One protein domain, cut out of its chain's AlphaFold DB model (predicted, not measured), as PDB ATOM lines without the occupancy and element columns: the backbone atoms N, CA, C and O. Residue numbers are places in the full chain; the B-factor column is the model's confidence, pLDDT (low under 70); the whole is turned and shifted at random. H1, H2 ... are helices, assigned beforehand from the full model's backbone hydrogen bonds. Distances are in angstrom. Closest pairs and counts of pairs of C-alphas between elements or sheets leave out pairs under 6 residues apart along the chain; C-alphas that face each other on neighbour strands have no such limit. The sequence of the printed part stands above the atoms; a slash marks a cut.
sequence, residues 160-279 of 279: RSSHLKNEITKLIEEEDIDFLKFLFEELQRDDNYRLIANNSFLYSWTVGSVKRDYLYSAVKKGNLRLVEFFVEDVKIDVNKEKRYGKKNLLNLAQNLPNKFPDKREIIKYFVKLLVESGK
ATOM      1  N   ARG A 160     180.205 211.464 203.128       53.66
ATOM      2  CA  ARG A 160     178.967 210.995 203.777       53.66
ATOM      3  C   ARG A 160     177.761 211.067 202.833       53.66
ATOM      4  O   ARG A 160     176.630 211.214 203.289       53.66
ATOM      5  N   SER A 161     177.983 211.020 201.523       57.72
ATOM      6  CA  SER A 161     177.031 211.547 200.556       57.72
ATOM      7  C   SER A 161     176.618 210.531 199.491       57.72
ATOM      8  O   SER A 161     177.375 209.645 199.090       57.72
ATOM      9  N   SER A 162     175.376 210.665 199.028       63.16
ATOM     10  CA  SER A 162     174.837 209.945 197.871       63.16
ATOM     11  C   SER A 162     175.634 210.188 196.587       63.16
ATOM     12  O   SER A 162     175.554 209.366 195.678       63.16
ATOM     13  N   HIS A 163     176.410 211.273 196.508       72.31
ATOM     14  CA  HIS A 163     177.190 211.620 195.323       72.31
ATOM     15  C   HIS A 163     178.399 210.699 195.140       72.31
ATOM     16  O   HIS A 163     178.557 210.167 194.047       72.31
ATOM     17  N   LEU A 164     179.148 210.346 196.196       76.12
ATOM     18  CA  LEU A 164     180.201 209.319 196.087       76.12
ATOM     19  C   LEU A 164     179.666 207.998 195.514       76.12
ATOM     20  O   LEU A 164     180.326 207.347 194.702       76.12
ATOM     21  N   LYS A 165     178.450 207.593 195.908       76.94
ATOM     22  CA  LYS A 165     177.830 206.389 195.343       76.94
ATOM     23  C   LYS A 165     177.664 206.518 193.828       76.94
ATOM     24  O   LYS A 165     177.900 205.531 193.123       76.94
ATOM     25  N   ASN A 166     177.228 207.685 193.362       81.75
ATOM     26  CA  ASN A 166     177.024 207.967 191.946       81.75
ATOM     27  C   ASN A 166     178.357 207.957 191.193       81.75
ATOM     28  O   ASN A 166     178.439 207.274 190.177       81.75
ATOM     29  N   GLU A 167     179.407 208.575 191.737       84.69
ATOM     30  CA  GLU A 167     180.730 208.587 191.098       84.69
ATOM     31  C   GLU A 167     181.325 207.180 190.964       84.69
ATOM     32  O   GLU A 167     181.762 206.785 189.886       84.69
ATOM     33  N   ILE A 168     181.238 206.343 192.005       85.19
ATOM     34  CA  ILE A 168     181.669 204.937 191.898       85.19
ATOM     35  C   ILE A 168     180.801 204.166 190.890       85.19
ATOM     36  O   ILE A 168     181.307 203.324 190.148       85.19
ATOM     37  N   THR A 169     179.495 204.444 190.835       84.88
ATOM     38  CA  THR A 169     178.600 203.814 189.848       84.88
ATOM     39  C   THR A 169     179.010 204.187 188.426       84.88
ATOM     40  O   THR A 169     179.083 203.301 187.579       84.88
ATOM     41  N   LYS A 170     179.342 205.458 188.184       89.75
ATOM     42  CA  LYS A 170     179.833 205.959 186.899       89.75
ATOM     43  C   LYS A 170     181.139 205.270 186.494       89.75
ATOM     44  O   LYS A 170     181.222 204.752 185.387       89.75
ATOM     45  N   LEU A 171     182.100 205.135 187.410       90.62
ATOM     46  CA  LEU A 171     183.348 204.398 187.154       90.62
ATOM     47  C   LEU A 171     183.104 202.929 186.764       90.62
ATOM     48  O   LEU A 171     183.771 202.398 185.880       90.62
ATOM     49  N   ILE A 172     182.118 202.266 187.381       89.81
ATOM     50  CA  ILE A 172     181.711 200.901 186.999       89.81
ATOM     51  C   ILE A 172     181.045 200.891 185.623       89.81
ATOM     52  O   ILE A 172     181.231 199.953 184.849       89.81
ATOM     53  N   GLU A 173     180.234 201.902 185.316       90.44
ATOM     54  CA  GLU A 173     179.576 202.021 184.018       90.44
ATOM     55  C   GLU A 173     180.560 202.257 182.874       90.44
ATOM     56  O   GLU A 173     180.322 201.724 181.785       90.44
ATOM     57  N   GLU A 174     181.634 202.995 183.149       93.31
ATOM     58  CA  GLU A 174     182.786 203.239 182.275       93.31
ATOM     59  C   GLU A 174     183.786 202.072 182.246       93.31
ATOM     60  O   GLU A 174     184.680 202.057 181.406       93.31
ATOM     61  N   GLU A 175     183.627 201.090 183.139       92.69
ATOM     62  CA  GLU A 175     184.528 199.944 183.303       92.69
ATOM     63  C   GLU A 175     185.983 200.340 183.634       92.69
ATOM     64  O   GLU A 175     186.932 199.630 183.297       92.69
ATOM     65  N   ASP A 176     186.160 201.454 184.358       94.38
ATOM     66  CA  ASP A 176     187.462 201.980 184.787       94.38
ATOM     67  C   ASP A 176     187.990 201.247 186.033       94.38
ATOM     68  O   ASP A 176     187.949 201.729 187.170       94.38
ATOM     69  N   ILE A 177     188.449 200.016 185.813       91.75
ATOM     70  CA  ILE A 177     188.940 199.122 186.872       91.75
ATOM     71  C   ILE A 177     190.171 199.702 187.570       91.75
ATOM     72  O   ILE A 177     190.299 199.567 188.785       91.75
ATOM     73  N   ASP A 178     191.071 200.343 186.827       94.69
ATOM     74  CA  ASP A 178     192.337 200.832 187.374       94.69
ATOM     75  C   ASP A 178     192.110 201.989 188.348       94.69
ATOM     76  O   ASP A 178     192.744 202.049 189.407       94.69
ATOM     77  N   PHE A 179     191.180 202.894 188.029       93.00
ATOM     78  CA  PHE A 179     190.804 203.950 188.959       93.00
ATOM     79  C   PHE A 179     189.983 203.412 190.135       93.00
ATOM     80  O   PHE A 179     190.195 203.846 191.267       93.00
ATOM     81  N   LEU A 180     189.103 202.427 189.913       90.00
ATOM     82  CA  LEU A 180     188.388 201.751 191.001       90.00
ATOM     83  C   LEU A 180     189.349 201.077 191.986       90.00
ATOM     84  O   LEU A 180     189.179 201.239 193.191       90.00
ATOM     85  N   LYS A 181     190.368 200.361 191.500       90.19
ATOM     86  CA  LYS A 181     191.402 199.747 192.347       90.19
ATOM     87  C   LYS A 181     192.104 200.788 193.199       90.19
ATOM     88  O   LYS A 181     192.077 200.679 194.421       90.19
ATOM     89  N   PHE A 182     192.617 201.836 192.557       91.94
ATOM     90  CA  PHE A 182     193.232 202.970 193.241       91.94
ATOM     91  C   PHE A 182     192.306 203.556 194.321       91.94
ATOM     92  O   PHE A 182     192.691 203.653 195.481       91.94
ATOM     93  N   LEU A 183     191.058 203.877 193.975       88.12
ATOM     94  CA  LEU A 183     190.110 204.480 194.908       88.12
ATOM     95  C   LEU A 183     189.813 203.560 196.100       88.12
ATOM     96  O   LEU A 183     189.770 204.020 197.237       88.12
ATOM     97  N   PHE A 184     189.604 202.262 195.869       82.38
ATOM     98  CA  PHE A 184     189.339 201.308 196.949       82.38
ATOM     99  C   PHE A 184     190.567 201.033 197.820       82.38
ATOM    100  O   PHE A 184     190.388 200.735 199.002       82.38
ATOM    101  N   GLU A 185     191.781 201.116 197.276       85.00
ATOM    102  CA  GLU A 185     193.022 201.057 198.052       85.00
ATOM    103  C   GLU A 185     193.153 202.279 198.965       85.00
ATOM    104  O   GLU A 185     193.360 202.110 200.167       85.00
ATOM    105  N   GLU A 186     192.953 203.489 198.434       83.81
ATOM    106  CA  GLU A 186     192.988 204.721 199.232       83.81
ATOM    107  C   GLU A 186     191.909 204.710 200.322       83.81
ATOM    108  O   GLU A 186     192.204 204.923 201.496       83.81
ATOM    109  N   LEU A 187     190.668 204.349 199.976       77.94
ATOM    110  CA  LEU A 187     189.582 204.248 200.955       77.94
ATOM    111  C   LEU A 187     189.872 203.212 202.048       77.94
ATOM    112  O   LEU A 187     189.470 203.409 203.187       77.94
ATOM    113  N   GLN A 188     190.564 202.111 201.748       73.25
ATOM    114  CA  GLN A 188     190.920 201.108 202.760       73.25
ATOM    115  C   GLN A 188     191.993 201.579 203.747       73.25
ATOM    116  O   GLN A 188     192.055 201.033 204.853       73.25
ATOM    117  N   ARG A 189     192.825 202.557 203.369       71.88
ATOM    118  CA  ARG A 189     193.852 203.140 204.246       71.88
ATOM    119  C   ARG A 189     193.261 204.047 205.320       71.88
ATOM    120  O   ARG A 189     193.881 204.214 206.365       71.88
ATOM    121  N   ASP A 190     192.071 204.599 205.096       66.88
ATOM    122  CA  ASP A 190     191.394 205.402 206.106       66.88
ATOM    123  C   ASP A 190     190.835 204.498 207.225       66.88
ATOM    124  O   ASP A 190     189.888 203.726 207.037       66.88
ATOM    125  N   ASP A 191     191.406 204.617 208.425       60.94
ATOM    126  CA  ASP A 191     190.946 203.911 209.624       60.94
ATOM    127  C   ASP A 191     189.458 204.155 209.917       60.94
ATOM    128  O   ASP A 191     188.771 203.242 210.384       60.94
ATOM    129  N   ASN A 192     188.920 205.340 209.602       57.50
ATOM    130  CA  ASN A 192     187.490 205.622 209.721       57.50
ATOM    131  C   ASN A 192     186.685 204.805 208.714       57.50
ATOM    132  O   ASN A 192     185.638 204.273 209.075       57.50
ATOM    133  N   TYR A 193     187.161 204.641 207.479       58.38
ATOM    134  CA  TYR A 193     186.503 203.776 206.500       58.38
ATOM    135  C   TYR A 193     186.552 202.311 206.942       58.38
ATOM    136  O   TYR A 193     185.541 201.610 206.863       58.38
ATOM    137  N   ARG A 194     187.682 201.850 207.491       54.81
ATOM    138  CA  ARG A 194     187.818 200.500 208.056       54.81
ATOM    139  C   ARG A 194     186.904 200.293 209.268       54.81
ATOM    140  O   ARG A 194     186.281 199.236 209.382       54.81
ATOM    141  N   LEU A 195     186.772 201.286 210.148       43.91
ATOM    142  CA  LEU A 195     185.839 201.283 211.282       43.91
ATOM    143  C   LEU A 195     184.379 201.308 210.809       43.91
ATOM    144  O   LEU A 195     183.567 200.538 211.312       43.91
ATOM    145  N   ILE A 196     184.030 202.115 209.806       48.16
ATOM    146  CA  ILE A 196     182.672 202.185 209.239       48.16
ATOM    147  C   ILE A 196     182.306 200.876 208.529       48.16
ATOM    148  O   ILE A 196     181.200 200.363 208.720       48.16
ATOM    149  N   ALA A 197     183.233 200.309 207.752       48.84
ATOM    150  CA  ALA A 197     183.052 199.043 207.051       48.84
ATOM    151  C   ALA A 197     182.909 197.851 208.012       48.84
ATOM    152  O   ALA A 197     182.189 196.908 207.683       48.84
ATOM    153  N   ASN A 198     183.549 197.905 209.189       40.56
ATOM    154  CA  ASN A 198     183.555 196.803 210.154       40.56
ATOM    155  C   ASN A 198     182.553 196.948 211.320       40.56
ATOM    156  O   ASN A 198     182.117 195.919 211.827       40.56
ATOM    157  N   ASN A 199     182.158 198.159 211.748       33.69
ATOM    158  CA  ASN A 199     181.457 198.354 213.036       33.69
ATOM    159  C   ASN A 199     180.059 198.995 213.013       33.69
ATOM    160  O   ASN A 199     179.417 199.025 214.061       33.69
ATOM    161  N   SER A 200     179.524 199.519 211.907       38.41
ATOM    162  CA  SER A 200     178.286 200.315 212.023       38.41
ATOM    163  C   SER A 200     177.015 199.575 211.598       38.41
ATOM    164  O   SER A 200     176.751 199.360 210.419       38.41
ATOM    165  N   PHE A 201     176.156 199.290 212.578       31.88
ATOM    166  CA  PHE A 201     174.773 198.823 212.410       31.88
ATOM    167  C   PHE A 201     173.877 199.821 211.631       31.88
ATOM    168  O   PHE A 201     172.825 199.427 211.135       31.88
ATOM    169  N   LEU A 202     174.309 201.084 211.463       31.84
ATOM    170  CA  LEU A 202     173.634 202.134 210.677       31.84
ATOM    171  C   LEU A 202     174.215 202.303 209.252       31.84
ATOM    172  O   LEU A 202     173.445 202.540 208.327       31.84
ATOM    173  N   TYR A 203     175.523 202.086 209.034       43.81
ATOM    174  CA  TYR A 203     176.154 202.101 207.692       43.81
ATOM    175  C   TYR A 203     176.214 200.723 207.004       43.81
ATOM    176  O   TYR A 203     176.391 200.644 205.790       43.81
ATOM    177  N   SER A 204     176.008 199.629 207.739       42.69
ATOM    178  CA  SER A 204     175.909 198.252 207.224       42.69
ATOM    179  C   SER A 204     174.812 198.096 206.161       42.69
ATOM    180  O   SER A 204     174.972 197.363 205.180       42.69
ATOM    181  N   TRP A 205     173.723 198.859 206.291       37.00
ATOM    182  CA  TRP A 205     172.609 198.834 205.342       37.00
ATOM    183  C   TRP A 205     172.891 199.592 204.052       37.00
ATOM    184  O   TRP A 205     172.306 199.239 203.032       37.00
ATOM    185  N   THR A 206     173.786 200.581 204.059       46.19
ATOM    186  CA  THR A 206     174.172 201.376 202.883       46.19
ATOM    187  C   THR A 206     175.463 200.863 202.268       46.19
ATOM    188  O   THR A 206     175.447 200.513 201.104       46.19
ATOM    189  N   VAL A 207     176.564 200.685 202.997       51.03
ATOM    190  CA  VAL A 207     177.849 200.273 202.391       51.03
ATOM    191  C   VAL A 207     177.828 198.807 201.944       51.03
ATOM    192  O   VAL A 207     178.269 198.495 200.839       51.03
ATOM    193  N   GLY A 208     177.258 197.899 202.744       55.72
ATOM    194  CA  GLY A 208     177.130 196.484 202.370       55.72
ATOM    195  C   GLY A 208     176.155 196.254 201.207       55.72
ATOM    196  O   GLY A 208     176.409 195.421 200.333       55.72
ATOM    197  N   SER A 209     175.058 197.020 201.157       60.91
ATOM    198  CA  SER A 209     174.112 196.969 200.035       60.91
ATOM    199  C   SER A 209     174.663 197.641 198.777       60.91
ATOM    200  O   SER A 209     174.459 197.111 197.689       60.91
ATOM    201  N   VAL A 210     175.417 198.734 198.924       68.25
ATOM    202  CA  VAL A 210     176.033 199.495 197.829       68.25
ATOM    203  C   VAL A 210     177.184 198.721 197.195       68.25
ATOM    204  O   VAL A 210     177.191 198.563 195.979       68.25
ATOM    205  N   LYS A 211     178.083 198.120 197.988       71.31
ATOM    206  CA  LYS A 211     179.120 197.209 197.468       71.31
ATOM    207  C   LYS A 211     178.495 196.068 196.663       71.31
ATOM    208  O   LYS A 211     178.932 195.756 195.559       71.31
ATOM    209  N   ARG A 212     177.406 195.479 197.165       75.06
ATOM    210  CA  ARG A 212     176.678 194.460 196.401       75.06
ATOM    211  C   ARG A 212     176.001 195.040 195.160       75.06
ATOM    212  O   ARG A 212     175.986 194.369 194.137       75.06
ATOM    213  N   ASP A 213     175.426 196.238 195.213       80.00
ATOM    214  CA  ASP A 213     174.894 196.911 194.021       80.00
ATOM    215  C   ASP A 213     175.976 197.054 192.940       80.00
ATOM    216  O   ASP A 213     175.688 196.755 191.783       80.00
ATOM    217  N   TYR A 214     177.214 197.377 193.320       85.62
ATOM    218  CA  TYR A 214     178.361 197.445 192.411       85.62
ATOM    219  C   TYR A 214     178.700 196.099 191.775       85.62
ATOM    220  O   TYR A 214     178.794 196.015 190.552       85.62
ATOM    221  N   LEU A 215     178.760 195.025 192.568       87.06
ATOM    222  CA  LEU A 215     178.949 193.673 192.035       87.06
ATOM    223  C   LEU A 215     177.805 193.265 191.085       87.06
ATOM    224  O   LEU A 215     178.039 192.671 190.038       87.06
ATOM    225  N   TYR A 216     176.556 193.627 191.396       86.81
ATOM    226  CA  TYR A 216     175.425 193.406 190.484       86.81
ATOM    227  C   TYR A 216     175.578 194.192 189.173       86.81
ATOM    228  O   TYR A 216     175.231 193.669 188.114       86.81
ATOM    229  N   SER A 217     176.056 195.436 189.233       87.56
ATOM    230  CA  SER A 217     176.326 196.253 188.046       87.56
ATOM    231  C   SER A 217     177.453 195.658 187.200       87.56
ATOM    232  O   SER A 217     177.270 195.521 185.992       87.56
ATOM    233  N   ALA A 218     178.540 195.191 187.822       90.19
ATOM    234  CA  ALA A 218     179.626 194.479 187.145       90.19
ATOM    235  C   ALA A 218     179.121 193.234 186.396       90.19
ATOM    236  O   ALA A 218     179.392 193.060 185.208       90.19
ATOM    237  N   VAL A 219     178.281 192.414 187.042       91.56
ATOM    238  CA  VAL A 219     177.659 191.254 186.380       91.56
ATOM    239  C   VAL A 219     176.752 191.690 185.230       91.56
ATOM    240  O   VAL A 219     176.808 191.094 184.163       91.56
ATOM    241  N   LYS A 220     175.930 192.735 185.398       89.75
ATOM    242  CA  LYS A 220     175.057 193.252 184.324       89.75
ATOM    243  C   LYS A 220     175.822 193.754 183.103       89.75
ATOM    244  O   LYS A 220     175.287 193.681 181.999       89.75
ATOM    245  N   LYS A 221     177.032 194.272 183.312       90.62
ATOM    246  CA  LYS A 221     177.956 194.676 182.249       90.62
ATOM    247  C   LYS A 221     178.609 193.479 181.565       90.62
ATOM    248  O   LYS A 221     179.117 193.619 180.462       90.62
ATOM    249  N   GLY A 222     178.547 192.298 182.178       92.69
ATOM    250  CA  GLY A 222     179.183 191.102 181.649       92.69
ATOM    251  C   GLY A 222     180.702 191.242 181.588       92.69
ATOM    252  O   GLY A 222     181.297 190.652 180.698       92.69
ATOM    253  N   ASN A 223     181.288 192.032 182.495       93.56
ATOM    254  CA  ASN A 223     182.727 192.253 182.598       93.56
ATOM    255  C   ASN A 223     183.277 191.379 183.732       93.56
ATOM    256  O   ASN A 223     183.027 191.647 184.913       93.56
ATOM    257  N   LEU A 224     184.008 190.321 183.372       95.06
ATOM    258  CA  LEU A 224     184.555 189.377 184.350       95.06
ATOM    259  C   LEU A 224     185.584 190.027 185.274       95.06
ATOM    260  O   LEU A 224     185.550 189.778 186.474       95.06
ATOM    261  N   ARG A 225     186.446 190.900 184.750       95.44
ATOM    262  CA  ARG A 225     187.509 191.536 185.543       95.44
ATOM    263  C   ARG A 225     186.949 192.415 186.658       95.44
ATOM    264  O   ARG A 225     187.479 192.413 187.764       95.44
ATOM    265  N   LEU A 226     185.861 193.142 186.394       91.81
ATOM    266  CA  LEU A 226     185.146 193.892 187.430       91.81
ATOM    267  C   LEU A 226     184.530 192.958 188.478       91.81
ATOM    268  O   LEU A 226     184.550 193.269 189.666       91.81
ATOM    269  N   VAL A 227     183.969 191.822 188.050       92.62
ATOM    270  CA  VAL A 227     183.409 190.816 188.966       92.62
ATOM    271  C   VAL A 227     184.499 190.247 189.872       92.62
ATOM    272  O   VAL A 227     184.316 190.242 191.088       92.62
ATOM    273  N   GLU A 228     185.629 189.829 189.304       93.31
ATOM    274  CA  GLU A 228     186.795 189.330 190.040       93.31
ATOM    275  C   GLU A 228     187.320 190.390 191.013       93.31
ATOM    276  O   GLU A 228     187.430 190.104 192.198       93.31
ATOM    277  N   PHE A 229     187.517 191.640 190.577       89.75
ATOM    278  CA  PHE A 229     187.922 192.747 191.456       89.75
ATOM    279  C   PHE A 229     187.004 192.883 192.684       89.75
ATOM    280  O   PHE A 229     187.455 192.941 193.828       89.75
ATOM    281  N   PHE A 230     185.687 192.889 192.478       86.62
ATOM    282  CA  PHE A 230     184.742 193.044 193.582       86.62
ATOM    283  C   PHE A 230     184.706 191.837 194.534       86.62
ATOM    284  O   PHE A 230     184.495 192.008 195.739       86.62
ATOM    285  N   VAL A 231     184.896 190.621 194.026       85.94
ATOM    286  CA  VAL A 231     184.887 189.405 194.852       85.94
ATOM    287  C   VAL A 231     186.224 189.206 195.563       85.94
ATOM    288  O   VAL A 231     186.250 188.934 196.763       85.94
ATOM    289  N   GLU A 232     187.329 189.365 194.845       87.94
ATOM    290  CA  GLU A 232     188.670 189.015 195.304       87.94
ATOM    291  C   GLU A 232     189.359 190.173 196.006       87.94
ATOM    292  O   GLU A 232     189.908 189.954 197.082       87.94
ATOM    293  N   ASP A 233     189.297 191.394 195.480       82.69
ATOM    294  CA  ASP A 233     190.005 192.537 196.070       82.69
ATOM    295  C   ASP A 233     189.123 193.245 197.109       82.69
ATOM    296  O   ASP A 233     189.545 193.492 198.240       82.69
ATOM    297  N   VAL A 234     187.846 193.483 196.783       81.56
ATOM    298  CA  VAL A 234     186.885 194.137 197.702       81.56
ATOM    299  C   VAL A 234     186.260 193.147 198.707       81.56
ATOM    300  O   VAL A 234     185.572 193.564 199.645       81.56
ATOM    301  N   LYS A 235     186.523 191.839 198.555       81.94
ATOM    302  CA  LYS A 235     186.067 190.752 199.447       81.94
ATOM    303  C   LYS A 235     184.542 190.691 199.614       81.94
ATOM    304  O   LYS A 235     184.026 190.450 200.710       81.94
ATOM    305  N   ILE A 236     183.790 190.931 198.536       79.94
ATOM    306  CA  ILE A 236     182.325 190.874 198.580       79.94
ATOM    307  C   ILE A 236     181.851 189.420 198.577       79.94
ATOM    308  O   ILE A 236     182.054 188.672 197.626       79.94
ATOM    309  N   ASP A 237     181.124 189.052 199.629       77.62
ATOM    310  CA  ASP A 237     180.478 187.747 199.750       77.62
ATOM    311  C   ASP A 237     179.358 187.568 198.704       77.62
ATOM    312  O   ASP A 237     178.290 188.196 198.791       77.62
ATOM    313  N   VAL A 238     179.612 186.687 197.730       78.00
ATOM    314  CA  VAL A 238     178.704 186.326 196.626       78.00
ATOM    315  C   VAL A 238     177.494 185.505 197.077       78.00
ATOM    316  O   VAL A 238     176.477 185.476 196.382       78.00
ATOM    317  N   ASN A 239     177.582 184.862 198.245       71.50
ATOM    318  CA  ASN A 239     176.587 183.905 198.726       71.50
ATOM    319  C   ASN A 239     175.455 184.548 199.522       71.50
ATOM    320  O   ASN A 239     174.456 183.896 199.829       71.50
ATOM    321  N   LYS A 240     175.601 185.816 199.901       68.25
ATOM    322  CA  LYS A 240     174.543 186.535 200.600       68.25
ATOM    323  C   LYS A 240     173.482 186.994 199.605       68.25
ATOM    324  O   LYS A 240     173.741 187.797 198.707       68.25
ATOM    325  N   GLU A 241     172.245 186.572 199.836       61.62
ATOM    326  CA  GLU A 241     171.098 187.044 199.068       61.62
ATOM    327  C   GLU A 241     170.884 188.544 199.249       61.62
ATOM    328  O   GLU A 241     171.031 189.112 200.338       61.62
ATOM    329  N   LYS A 242     170.558 189.223 198.152       61.72
ATOM    330  CA  LYS A 242     170.167 190.625 198.194       61.72
ATOM    331  C   LYS A 242     168.775 190.726 198.810       61.72
ATOM    332  O   LYS A 242     167.849 190.066 198.348       61.72
ATOM    333  N   ARG A 243     168.619 191.579 199.829       54.16
ATOM    334  CA  ARG A 243     167.297 191.880 200.400       54.16
ATOM    335  C   ARG A 243     166.352 192.355 199.283       54.16
ATOM    336  O   ARG A 243     166.795 193.040 198.360       54.16
ATOM    337  N   TYR A 244     165.069 192.005 199.400       53.09
ATOM    338  CA  TYR A 244     163.983 192.369 198.473       53.09
ATOM    339  C   TYR A 244     163.960 191.627 197.123       53.09
ATOM    340  O   TYR A 244     163.772 192.241 196.075       53.09
ATOM    341  N   GLY A 245     164.135 190.301 197.128       52.44
ATOM    342  CA  GLY A 245     163.725 189.450 195.999       52.44
ATOM    343  C   GLY A 245     164.509 189.631 194.692       52.44
ATOM    344  O   GLY A 245     164.042 189.204 193.636       52.44
ATOM    345  N   LYS A 246     165.697 190.254 194.716       57.16
ATOM    346  CA  LYS A 246     166.550 190.300 193.517       57.16
ATOM    347  C   LYS A 246     167.157 188.912 193.281       57.16
ATOM    348  O   LYS A 246     167.628 188.278 194.220       57.16
ATOM    349  N   LYS A 247     167.180 188.472 192.015       64.19
ATOM    350  CA  LYS A 247     167.813 187.215 191.571       64.19
ATOM    351  C   LYS A 247     169.223 187.084 192.165       64.19
ATOM    352  O   LYS A 247     169.957 188.076 192.198       64.19
ATOM    353  N   ASN A 248     169.598 185.886 192.623       79.62
ATOM    354  CA  ASN A 248     170.975 185.596 193.036       79.62
ATOM    355  C   ASN A 248     171.964 185.915 191.882       79.62
ATOM    356  O   ASN A 248     171.565 185.977 190.714       79.62
ATOM    357  N   LEU A 249     173.237 186.184 192.198       85.44
ATOM    358  CA  LEU A 249     174.237 186.625 191.206       85.44
ATOM    359  C   LEU A 249     174.428 185.609 190.069       85.44
ATOM    360  O   LEU A 249     174.554 186.003 188.912       85.44
ATOM    361  N   LEU A 250     174.353 184.312 190.380       86.75
ATOM    362  CA  LEU A 250     174.423 183.240 189.386       86.75
ATOM    363  C   LEU A 250     173.251 183.294 188.391       86.75
ATOM    364  O   LEU A 250     173.466 183.278 187.183       86.75
ATOM    365  N   ASN A 251     172.013 183.417 188.869       86.81
ATOM    366  CA  ASN A 251     170.821 183.539 188.025       86.81
ATOM    367  C   ASN A 251     170.843 184.853 187.233       86.81
ATOM    368  O   ASN A 251     170.411 184.897 186.081       86.81
ATOM    369  N   LEU A 252     171.369 185.941 187.808       88.69
ATOM    370  CA  LEU A 252     171.610 187.169 187.051       88.69
ATOM    371  C   LEU A 252     172.568 186.909 185.879       88.69
ATOM    372  O   LEU A 252     172.215 187.241 184.749       88.69
ATOM    373  N   ALA A 253     173.714 186.271 186.131       90.44
ATOM    374  CA  ALA A 253     174.701 185.932 185.105       90.44
ATOM    375  C   ALA A 253     174.120 185.003 184.017       90.44
ATOM    376  O   ALA A 253     174.304 185.238 182.822       90.44
ATOM    377  N   GLN A 254     173.336 183.992 184.406       90.50
ATOM    378  CA  GLN A 254     172.649 183.077 183.482       90.50
ATOM    379  C   GLN A 254     171.677 183.802 182.539       90.50
ATOM    380  O   GLN A 254     171.591 183.460 181.355       90.50
ATOM    381  N   ASN A 255     170.996 184.837 183.039       90.31
ATOM    382  CA  ASN A 255     170.049 185.650 182.273       90.31
ATOM    383  C   ASN A 255     170.698 186.788 181.471       90.31
ATOM    384  O   ASN A 255     169.977 187.536 180.808       90.31
ATOM    385  N   LEU A 256     172.026 186.953 181.506       90.75
ATOM    386  CA  LEU A 256     172.682 187.954 180.667       90.75
ATOM    387  C   LEU A 256     172.435 187.647 179.179       90.75
ATOM    388  O   LEU A 256     172.454 186.484 178.773       90.75
ATOM    389  N   PRO A 257     172.226 188.660 178.330       89.81
ATOM    390  CA  PRO A 257     172.260 188.507 176.881       89.81
ATOM    391  C   PRO A 257     173.525 187.781 176.395       89.81
ATOM    392  O   PRO A 257     174.626 188.078 176.848       89.81
ATOM    393  N   ASN A 258     173.401 186.881 175.415       87.25
ATOM    394  CA  ASN A 258     174.553 186.144 174.862       87.25
ATOM    395  C   ASN A 258     175.571 187.035 174.121       87.25
ATOM    396  O   ASN A 258     176.633 186.551 173.753       87.25
ATOM    397  N   LYS A 259     175.258 188.321 173.907       89.88
ATOM    398  CA  LYS A 259     176.182 189.315 173.341       89.88
ATOM    399  C   LYS A 259     177.320 189.705 174.291       89.88
ATOM    400  O   LYS A 259     178.268 190.332 173.841       89.88
ATOM    401  N   PHE A 260     177.208 189.395 175.585       89.19
ATOM    402  CA  PHE A 260     178.268 189.672 176.551       89.19
ATOM    403  C   PHE A 260     179.343 188.581 176.464       89.19
ATOM    404  O   PHE A 260     179.020 187.421 176.744       89.19
ATOM    405  N   PRO A 261     180.589 188.925 176.085       80.62
ATOM    406  CA  PRO A 261     181.637 187.943 175.810       80.62
ATOM    407  C   PRO A 261     181.957 187.096 177.044       80.62
ATOM    408  O   PRO A 261     182.031 185.873 176.937       80.62
ATOM    409  N   ASP A 262     181.996 187.707 178.231       92.00
ATOM    410  CA  ASP A 262     182.404 186.997 179.445       92.00
ATOM    411  C   ASP A 262     181.248 186.305 180.173       92.00
ATOM    412  O   ASP A 262     181.439 185.756 181.256       92.00
ATOM    413  N   LYS A 263     180.027 186.285 179.612       92.56
ATOM    414  CA  LYS A 263     178.861 185.679 180.281       92.56
ATOM    415  C   LYS A 263     179.157 184.262 180.777       92.56
ATOM    416  O   LYS A 263     178.838 183.920 181.914       92.56
ATOM    417  N   ARG A 264     179.721 183.417 179.905       93.06
ATOM    418  CA  ARG A 264     180.024 182.013 180.235       93.06
ATOM    419  C   ARG A 264     181.059 181.922 181.348       93.06
ATOM    420  O   ARG A 264     180.932 181.070 182.226       93.06
ATOM    421  N   GLU A 265     182.021 182.829 181.336       96.25
ATOM    422  CA  GLU A 265     183.166 182.800 182.232       96.25
ATOM    423  C   GLU A 265     182.766 183.315 183.617       96.25
ATOM    424  O   GLU A 265     183.093 182.679 184.613       96.25
ATOM    425  N   ILE A 266     181.904 184.334 183.686       94.44
ATOM    426  CA  ILE A 266     181.261 184.785 184.929       94.44
ATOM    427  C   ILE A 266     180.408 183.669 185.548       94.44
ATOM    428  O   ILE A 266     180.446 183.455 186.759       94.44
ATOM    429  N   ILE A 267     179.642 182.922 184.740       93.81
ATOM    430  CA  ILE A 267     178.847 181.788 185.244       93.81
ATOM    431  C   ILE A 267     179.764 180.705 185.821       93.81
ATOM    432  O   ILE A 267     179.524 180.247 186.936       93.81
ATOM    433  N   LYS A 268     180.818 180.310 185.091       94.81
ATOM    434  CA  LYS A 268     181.807 179.335 185.580       94.81
ATOM    435  C   LYS A 268     182.463 179.807 186.874       94.81
ATOM    436  O   LYS A 268     182.599 179.012 187.799       94.81
ATOM    437  N   TYR A 269     182.819 181.087 186.946       94.69
ATOM    438  CA  TYR A 269     183.417 181.699 188.125       94.69
ATOM    439  C   TYR A 269     182.492 181.603 189.346       94.69
ATOM    440  O   TYR A 269     182.895 181.087 190.385       94.69
ATOM    441  N   PHE A 270     181.215 181.980 189.215       91.81
ATOM    442  CA  PHE A 270     180.264 181.843 190.323       91.81
ATOM    443  C   PHE A 270     179.974 180.390 190.712       91.81
ATOM    444  O   PHE A 270     179.844 180.107 191.900       91.81
ATOM    445  N   VAL A 271     179.893 179.460 189.751       91.38
ATOM    446  CA  VAL A 271     179.743 178.024 190.056       91.38
ATOM    447  C   VAL A 271     180.943 177.515 190.851       91.38
ATOM    448  O   VAL A 271     180.754 176.829 191.852       91.38
ATOM    449  N   LYS A 272     182.163 177.890 190.452       92.56
ATOM    450  CA  LYS A 272     183.389 177.546 191.178       92.56
ATOM    451  C   LYS A 272     183.332 178.037 192.629       92.56
ATOM    452  O   LYS A 272     183.530 177.236 193.535       92.56
ATOM    453  N   LEU A 273     182.986 179.308 192.851       89.38
ATOM    454  CA  LEU A 273     182.890 179.885 194.199       89.38
ATOM    455  C   LEU A 273     181.833 179.196 195.080       89.38
ATOM    456  O   LEU A 273     182.036 179.042 196.282       89.38
ATOM    457  N   LEU A 274     180.706 178.770 194.497       85.62
ATOM    458  CA  LEU A 274     179.666 178.035 195.225       85.62
ATOM    459  C   LEU A 274     180.165 176.660 195.677       85.62
ATOM    460  O   LEU A 274     180.084 176.355 196.871       85.62
ATOM    461  N   VAL A 275     180.776 175.907 194.755       87.56
ATOM    462  CA  VAL A 275     181.378 174.591 195.028       87.56
ATOM    463  C   VAL A 275     182.443 174.690 196.119       87.56
ATOM    464  O   VAL A 275     182.426 173.905 197.065       87.56
ATOM    465  N   GLU A 276     183.335 175.682 196.038       87.12
ATOM    466  CA  GLU A 276     184.377 175.921 197.049       87.12
ATOM    467  C   GLU A 276     183.792 176.281 198.423       87.12
ATOM    468  O   GLU A 276     184.369 175.941 199.455       87.12
ATOM    469  N   SER A 277     182.621 176.922 198.454       81.31
ATOM    470  CA  SER A 277     181.917 177.263 199.695       81.31
ATOM    471  C   SER A 277     181.040 176.137 200.265       81.31
ATOM    472  O   SER A 277     180.405 176.336 201.303       81.31
ATOM    473  N   GLY A 278     180.995 174.970 199.609       75.00
ATOM    474  CA  GLY A 278     180.185 173.819 200.021       75.00
ATOM    475  C   GLY A 278     178.675 174.016 199.844       75.00
ATOM    476  O   GLY A 278     177.899 173.433 200.603       75.00
ATOM    477  N   LYS A 279     178.266 174.866 198.893       60.03
ATOM    478  CA  LYS A 279     176.867 175.204 198.593       60.03
ATOM    479  C   LYS A 279     176.432 174.735 197.213       60.03
ATOM    480  O   LYS A 279     177.284 174.695 196.299       60.03
TER     481      LYS A 279
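AT A GLANCE: This is residues 160 to 279 of the 279 residues of an uncharacterized protein of Fusobacteria bacterium (UniProt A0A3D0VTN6). Three helical hairpins stack in a row as a chain wound in turns: H4 and H5 in the middle, H1 and H2 on one side, H6 and H7 on the other. H1, H4 and H6 form one layer and H2, H5 and H7 the second, while H3 crosses one end. The 120 printed residues hold seven named helices, H1 to H7 in order, and no named strand: all helix. The whole is compact, with a radius of gyration of the C-alphas of 14.4 A and spans of 40 by 31 by 25 A.

IN THESE COORDINATES: Find C-alpha 204 at (175.909, 198.252, 207.224); from there H4 runs 25.3 A through residues 204 to 221. Before it look for H1, residues 162 to 173, 16.6 A; H2, 177 to 189, 18.5 A; and H3, 191 to 199. After it come H5, 224 to 233; H6, 249 to 254; and H7, 263 to 276, 20.2 A, ending at C-alpha 276, (184.377, 175.921, 197.049).

HOW THE PARTS SIT: Start at the hub, H4. Its hairpin partner H5 touches it at a shallow tilt of 27 degrees, opposite ways; the closest C-alphas, Ala 218 and Leu 226, are 5.6 A apart. H1 touches H4 the same way at 22 degrees, with C-alphas 172 and 218 closest, 6.8 A. H6 touches H4 through C-alphas 253 and 219, 6.2 A. H2 touches H5 through C-alphas 177 and 226, 6.5 A. H5 and H7 touch only at their ends, with C-alphas 224 and 266 closest, 5.7 A. H3 and H4 only just touch, with 3 pairs of C-alphas within 8 A, the closest 197 and 207, 7.1 A. Every O i to N i+4 pair is within hydrogen-bond range in H1, H2, H3, H5, H6 and H7; in H4, 13 of 14 are.

THE WHOLE: The C-alphas of Asp 191 and Asn 258, the two farthest apart, are 42.3 A apart. The printed part has no cut; look for the long link at residues 234 to 248. Confidence is under 70 at residues 160 to 162, 190 to 210, 240 to 247 and 279.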